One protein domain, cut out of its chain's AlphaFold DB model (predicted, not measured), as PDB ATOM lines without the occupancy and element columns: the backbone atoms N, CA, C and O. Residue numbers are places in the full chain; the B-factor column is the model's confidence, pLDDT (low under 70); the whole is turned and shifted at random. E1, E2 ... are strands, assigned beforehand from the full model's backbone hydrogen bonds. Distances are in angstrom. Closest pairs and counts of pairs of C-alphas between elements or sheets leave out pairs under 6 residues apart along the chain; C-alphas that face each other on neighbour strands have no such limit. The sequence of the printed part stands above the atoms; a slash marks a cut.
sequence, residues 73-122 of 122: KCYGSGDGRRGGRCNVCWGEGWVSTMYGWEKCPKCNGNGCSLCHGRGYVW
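What this domain is: This is residues 73 to 122 of the 122 residues of the protein "Zinc-ribbon domain-containing protein" of Methanomassiliicoccales archaeon (UniProt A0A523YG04). The printed part has little regular structure: a small two-stranded hairpin, E1 and E2, makes one end of a long shape, and two winding stretches, residues 73 to 93 and 104 to 122, make most of the rest. Of 50 residues, 8 are in two named strands, E1 then E2, with no named helix. The sheet, E1 - E2, is antiparallel, and the class is all strand. The whole is compact, with a radius of gyration of the C-alphas of 10.8 A and spans of 37 by 18 by 12 A.

Where its parts are: E1, residues 94 to 97, is 9.5 A long and begins at C-alpha 94 (-3.589, 13.545, -43.853). E2, residues 100 to 103, is 10.2 A long and ends at C-alpha 103 (0.779, 12.340, -43.038).

How they stand to each other: E1 and E2 form a hairpin with a tight link of 2 residues, their directions at 142 degrees. C-alphas 94 and 103 face each other at 4.6 A. N 95 and O 102, 2.9 A apart, and N 97 and O 100, 2.8 A, are within hydrogen-bond range.

The domain as a whole: The two C-alphas farthest apart, those of Met 98 and Trp 122, are 38.4 A apart. The printed part has no cut. The mean pLDDT of the printed part is 74.3, and residues 77 to 86, 91, 110, 117 and 122 are under 70.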
ATOM      1  N   LYS A  73      -9.988   1.934 -26.448       72.56
ATOM      2  CA  LYS A  73      -9.339   3.248 -26.567       72.56
ATOM      3  C   LYS A  73     -10.070   4.218 -27.485       72.56
ATOM      4  O   LYS A  73     -10.118   5.409 -27.184       72.56
ATOM      5  N   CYS A  74     -10.580   3.733 -28.618       72.62
ATOM      6  CA  CYS A  74     -11.213   4.575 -29.634       72.62
ATOM      7  C   CYS A  74     -12.755   4.533 -29.563       72.62
ATOM      8  O   CYS A  74     -13.399   5.332 -30.226       72.62
ATOM      9  N   TYR A  75     -13.349   3.637 -28.764       71.31
ATOM     10  CA  TYR A  75     -14.790   3.342 -28.670       71.31
ATOM     11  C   TYR A  75     -15.491   3.225 -30.031       71.31
ATOM     12  O   TYR A  75     -16.669   3.554 -30.174       71.31
ATOM     13  N   GLY A  76     -14.779   2.733 -31.047       71.50
ATOM     14  CA  GLY A  76     -15.291   2.609 -32.413       71.50
ATOM     15  C   GLY A  76     -14.847   3.705 -33.363       71.50
ATOM     16  O   GLY A  76     -14.968   3.519 -34.563       71.50
ATOM     17  N   SER A  77     -14.308   4.817 -32.862       68.00
ATOM     18  CA  SER A  77     -13.998   5.980 -33.696       68.00
ATOM     19  C   SER A  77     -12.797   5.783 -34.611       68.00
ATOM     20  O   SER A  77     -12.619   6.566 -35.522       68.00
ATOM     21  N   GLY A  78     -11.925   4.799 -34.375       66.69
ATOM     22  CA  GLY A  78     -10.736   4.622 -35.213       66.69
ATOM     23  C   GLY A  78      -9.636   5.659 -34.961       66.69
ATOM     24  O   GLY A  78      -8.475   5.293 -35.002       66.69
ATOM     25  N   ASP A  79      -9.961   6.890 -34.564       66.31
ATOM     26  CA  ASP A  79      -9.067   8.065 -34.539       66.31
ATOM     27  C   ASP A  79      -8.132   8.218 -33.327       66.31
ATOM     28  O   ASP A  79      -7.405   9.201 -33.197       66.31
ATOM     29  N   GLY A  80      -8.144   7.277 -32.383       58.38
ATOM     30  CA  GLY A  80      -7.212   7.296 -31.246       58.38
ATOM     31  C   GLY A  80      -7.474   8.342 -30.172       58.38
ATOM     32  O   GLY A  80      -6.851   8.276 -29.114       58.38
ATOM     33  N   ARG A  81      -8.437   9.240 -30.377       55.78
ATOM     34  CA  ARG A  81      -9.039  10.025 -29.301       55.78
ATOM     35  C   ARG A  81     -10.428   9.492 -29.018       55.78
ATOM     36  O   ARG A  81     -11.173   9.194 -29.948       55.78
ATOM     37  N   ARG A  82     -10.759   9.360 -27.731       52.94
ATOM     38  CA  ARG A  82     -12.114   9.033 -27.270       52.94
ATOM     39  C   ARG A  82     -13.110   9.948 -27.991       52.94
ATOM     40  O   ARG A  82     -13.158  11.135 -27.691       52.94
ATOM     41  N   GLY A  83     -13.847   9.398 -28.954       55.19
ATOM     42  CA  GLY A  83     -15.000  10.047 -29.575       55.19
ATOM     43  C   GLY A  83     -14.731  11.316 -30.389       55.19
ATOM     44  O   GLY A  83     -15.667  12.078 -30.598       55.19
ATOM     45  N   GLY A  84     -13.501  11.573 -30.844       58.72
ATOM     46  CA  GLY A  84     -13.188  12.812 -31.558       58.72
ATOM     47  C   GLY A  84     -12.230  12.599 -32.717       58.72
ATOM     48  O   GLY A  84     -11.109  12.131 -32.513       58.72
ATOM     49  N   ARG A  85     -12.660  13.012 -33.913       67.62
ATOM     50  CA  ARG A  85     -11.792  13.192 -35.080       67.62
ATOM     51  C   ARG A  85     -10.532  13.956 -34.665       67.62
ATOM     52  O   ARG A  85     -10.601  14.892 -33.863       67.62
ATOM     53  N   CYS A  86      -9.367  13.556 -35.173       69.75
ATOM     54  CA  CYS A  86      -8.119  14.244 -34.844       69.75
ATOM     55  C   CYS A  86      -8.260  15.742 -35.151       69.75
ATOM     56  O   CYS A  86      -8.522  16.102 -36.284       69.75
ATOM     57  N   ASN A  87      -8.063  16.637 -34.180       74.56
ATOM     58  CA  ASN A  87      -8.307  18.077 -34.383       74.56
ATOM     59  C   ASN A  87      -7.375  18.771 -35.402       74.56
ATOM     60  O   ASN A  87      -7.450  19.983 -35.557       74.56
ATOM     61  N   VAL A  88      -6.461  18.023 -36.024       76.25
ATOM     62  CA  VAL A  88      -5.525  18.504 -37.045       76.25
ATOM     63  C   VAL A  88      -5.925  17.981 -38.427       76.25
ATOM     64  O   VAL A  88      -6.112  18.778 -39.333       76.25
ATOM     65  N   CYS A  89      -6.131  16.669 -38.585       77.38
ATOM     66  CA  CYS A  89      -6.535  16.066 -39.868       77.38
ATOM     67  C   CYS A  89      -8.022  15.714 -39.971       77.38
ATOM     68  O   CYS A  89      -8.445  15.115 -40.946       77.38
ATOM     69  N   TRP A  90      -8.806  15.998 -38.935       71.50
ATOM     70  CA  TRP A  90     -10.238  15.711 -38.847       71.50
ATOM     71  C   TRP A  90     -10.604  14.248 -39.151       71.50
ATOM     72  O   TRP A  90     -11.716  13.956 -39.561       71.50
ATOM     73  N   GLY A  91      -9.690  13.318 -38.868       69.88
ATOM     74  CA  GLY A  91      -9.885  11.881 -39.077       69.88
ATOM     75  C   GLY A  91      -9.490  11.368 -40.463       69.88
ATOM     76  O   GLY A  91      -9.441  10.163 -40.668       69.88
ATOM     77  N   GLU A  92      -9.085  12.251 -41.378       76.56
ATOM     78  CA  GLU A  92      -8.596  11.858 -42.707       76.56
ATOM     79  C   GLU A  92      -7.215  11.184 -42.635       76.56
ATOM     80  O   GLU A  92      -6.818  10.451 -43.530       76.56
ATOM     81  N   GLY A  93      -6.445  11.435 -41.569       76.81
ATOM     82  CA  GLY A  93      -5.071  10.931 -41.425       76.81
ATOM     83  C   GLY A  93      -4.018  11.746 -42.190       76.81
ATOM     84  O   GLY A  93      -2.824  11.592 -41.925       76.81
ATOM     85  N   TRP A  94      -4.445  12.683 -43.037       83.75
ATOM     86  CA  TRP A  94      -3.589  13.545 -43.853       83.75
ATOM     87  C   TRP A  94      -3.866  15.021 -43.579       83.75
ATOM     88  O   TRP A  94      -4.953  15.394 -43.138       83.75
ATOM     89  N   VAL A  95      -2.872  15.865 -43.822       86.62
ATOM     90  CA  VAL A  95      -3.015  17.322 -43.824       86.62
ATOM     91  C   VAL A  95      -2.544  17.860 -45.165       86.62
ATOM     92  O   VAL A  95      -1.593  17.339 -45.750       86.62
ATOM     93  N   SER A  96      -3.224  18.892 -45.655       90.25
ATOM     94  CA  SER A  96      -2.797  19.601 -46.855       90.25
ATOM     95  C   SER A  96      -1.760  20.648 -46.464       90.25
ATOM     96  O   SER A  96      -2.007  21.477 -45.586       90.25
ATOM     97  N   THR A  97      -0.594  20.588 -47.092       85.69
ATOM     98  CA  THR A  97       0.472  21.580 -46.962       85.69
ATOM     99  C   THR A  97       0.701  22.268 -48.294       85.69
ATOM    100  O   THR A  97       0.211  21.833 -49.337       85.69
ATOM    101  N   MET A  98       1.493  23.338 -48.283       86.94
ATOM    102  CA  MET A  98       1.868  24.034 -49.514       86.94
ATOM    103  C   MET A  98       2.651  23.156 -50.507       86.94
ATOM    104  O   MET A  98       2.726  23.503 -51.681       86.94
ATOM    105  N   TYR A  99       3.191  22.017 -50.059       90.00
ATOM    106  CA  TYR A  99       3.920  21.051 -50.885       90.00
ATOM    107  C   TYR A  99       3.095  19.806 -51.258       90.00
ATOM    108  O   TYR A  99       3.607  18.917 -51.936       90.00
ATOM    109  N   GLY A 100       1.826  19.726 -50.841       90.50
ATOM    110  CA  GLY A 100       0.932  18.602 -51.132       90.50
ATOM    111  C   GLY A 100       0.375  17.917 -49.882       90.50
ATOM    112  O   GLY A 100       0.223  18.536 -48.829       90.50
ATOM    113  N   TRP A 101       0.032  16.633 -50.010       89.75
ATOM    114  CA  TRP A 101      -0.587  15.843 -48.939       89.75
ATOM    115  C   TRP A 101       0.459  15.121 -48.098       89.75
ATOM    116  O   TRP A 101       1.188  14.261 -48.591       89.75
ATOM    117  N   GLU A 102       0.482  15.426 -46.806       89.94
ATOM    118  CA  GLU A 102       1.425  14.843 -45.857       89.94
ATOM    119  C   GLU A 102       0.684  14.060 -44.772       89.94
ATOM    120  O   GLU A 102      -0.467  14.362 -44.431       89.94
ATOM    121  N   LYS A 103       1.337  13.043 -44.197       85.56
ATOM    122  CA  LYS A 103       0.779  12.340 -43.038       85.56
ATOM    123  C   LYS A 103       0.610  13.330 -41.897       85.56
ATOM    124  O   LYS A 103       1.519  14.088 -41.575       85.56
ATOM    125  N   CYS A 104      -0.550  13.289 -41.251       81.38
ATOM    126  CA  CYS A 104      -0.843  14.193 -40.151       81.38
ATOM    127  C   CYS A 104       0.221  14.049 -39.054       81.38
ATOM    128  O   CYS A 104       0.324  12.969 -38.485       81.38
ATOM    129  N   PRO A 105       0.959  15.100 -38.668       79.00
ATOM    130  CA  PRO A 105       2.059  14.984 -37.703       79.00
ATOM    131  C   PRO A 105       1.584  14.560 -36.308       79.00
ATOM    132  O   PRO A 105       2.352  14.046 -35.500       79.00
ATOM    133  N   LYS A 106       0.289  14.745 -36.018       74.12
ATOM    134  CA  LYS A 106      -0.306  14.440 -34.716       74.12
ATOM    135  C   LYS A 106      -0.753  12.988 -34.563       74.12
ATOM    136  O   LYS A 106      -0.798  12.488 -33.443       74.12
ATOM    137  N   CYS A 107      -1.120  12.329 -35.658       72.44
ATOM    138  CA  CYS A 107      -1.502  10.914 -35.653       72.44
ATOM    139  C   CYS A 107      -0.584  10.042 -36.530       72.44
ATOM    140  O   CYS A 107      -0.681   8.826 -36.533       72.44
ATOM    141  N   ASN A 108       0.356  10.649 -37.250       73.88
ATOM    142  CA  ASN A 108       1.216  10.042 -38.265       73.88
ATOM    143  C   ASN A 108       0.444   9.234 -39.326       73.88
ATOM    144  O   ASN A 108       0.905   8.193 -39.790       73.88
ATOM    145  N   GLY A 109      -0.787   9.654 -39.640       72.88
ATOM    146  CA  GLY A 109      -1.732   8.887 -40.464       72.88
ATOM    147  C   GLY A 109      -2.241   7.591 -39.823       72.88
ATOM    148  O   GLY A 109      -3.132   6.943 -40.362       72.88
ATOM    149  N   ASN A 110      -1.725   7.229 -38.653       69.44
ATOM    150  CA  ASN A 110      -2.166   6.083 -37.890       69.44
ATOM    151  C   ASN A 110      -3.280   6.551 -36.958       69.44
ATOM    152  O   ASN A 110      -3.110   7.485 -36.181       69.44
ATOM    153  N   GLY A 111      -4.447   5.921 -37.037       72.81
ATOM    154  CA  GLY A 111      -5.504   6.161 -36.064       72.81
ATOM    155  C   GLY A 111      -5.081   5.742 -34.646       72.81
ATOM    156  O   GLY A 111      -3.925   5.780 -34.233       72.81
ATOM    157  N   CYS A 112      -6.032   5.284 -33.855       72.75
ATOM    158  CA  CYS A 112      -5.786   4.732 -32.536       72.75
ATOM    159  C   CYS A 112      -4.668   3.702 -32.551       72.75
ATOM    160  O   CYS A 112      -4.725   2.740 -33.308       72.75
ATOM    161  N   SER A 113      -3.731   3.842 -31.625       73.75
ATOM    162  CA  SER A 113      -2.624   2.909 -31.447       73.75
ATOM    163  C   SER A 113      -3.055   1.476 -31.107       73.75
ATOM    164  O   SER A 113      -2.253   0.572 -31.276       73.75
ATOM    165  N   LEU A 114      -4.301   1.254 -30.662       73.50
ATOM    166  CA  LEU A 114      -4.867  -0.093 -30.487       73.50
ATOM    167  C   LEU A 114      -5.601  -0.602 -31.734       73.50
ATOM    168  O   LEU A 114      -5.437  -1.750 -32.122       73.50
ATOM    169  N   CYS A 115      -6.463   0.235 -32.325       74.38
ATOM    170  CA  CYS A 115      -7.353  -0.177 -33.418       74.38
ATOM    171  C   CYS A 115      -6.768   0.101 -34.821       74.38
ATOM    172  O   CYS A 115      -7.388  -0.252 -35.816       74.38
ATOM    173  N   HIS A 116      -5.597   0.745 -34.922       73.00
ATOM    174  CA  HIS A 116      -4.950   1.206 -36.161       73.00
ATOM    175  C   HIS A 116      -5.908   1.919 -37.133       73.00
ATOM    176  O   HIS A 116      -5.845   1.713 -38.339       73.00
ATOM    177  N   GLY A 117      -6.851   2.720 -36.627       69.69
ATOM    178  CA  GLY A 117      -7.861   3.368 -37.478       69.69
ATOM    179  C   GLY A 117      -9.136   2.557 -37.722       69.69
ATOM    180  O   GLY A 117     -10.126   3.120 -38.161       69.69
ATOM    181  N   ARG A 118      -9.175   1.260 -37.388       73.69
ATOM    182  CA  ARG A 118     -10.309   0.374 -37.721       73.69
ATOM    183  C   ARG A 118     -11.538   0.548 -36.831       73.69
ATOM    184  O   ARG A 118     -12.624   0.137 -37.207       73.69
ATOM    185  N   GLY A 119     -11.380   1.109 -35.633       74.50
ATOM    186  CA  GLY A 119     -12.477   1.243 -34.663       74.50
ATOM    187  C   GLY A 119     -12.715   0.003 -33.786       74.50
ATOM    188  O   GLY A 119     -13.325   0.110 -32.724       74.50
ATOM    189  N   TYR A 120     -12.163  -1.152 -34.154       76.25
ATOM    190  CA  TYR A 120     -12.302  -2.422 -33.437       76.25
ATOM    191  C   TYR A 120     -10.954  -3.142 -33.296       76.25
ATOM    192  O   TYR A 120      -9.993  -2.820 -33.998       76.25
ATOM    193  N   VAL A 121     -10.882  -4.078 -32.351       78.69
ATOM    194  CA  VAL A 121      -9.746  -4.992 -32.129       78.69
ATOM    195  C   VAL A 121     -10.201  -6.445 -32.348       78.69
ATOM    196  O   VAL A 121     -11.405  -6.697 -32.349       78.69
ATOM    197  N   TRP A 122      -9.256  -7.351 -32.627       68.00
ATOM    198  CA  TRP A 122      -9.494  -8.764 -32.985       68.00
ATOM    199  C   TRP A 122      -9.408  -9.708 -31.789       68.00
ATOM    200  O   TRP A 122      -8.675  -9.345 -30.843       68.00
TER     201      TRP A 122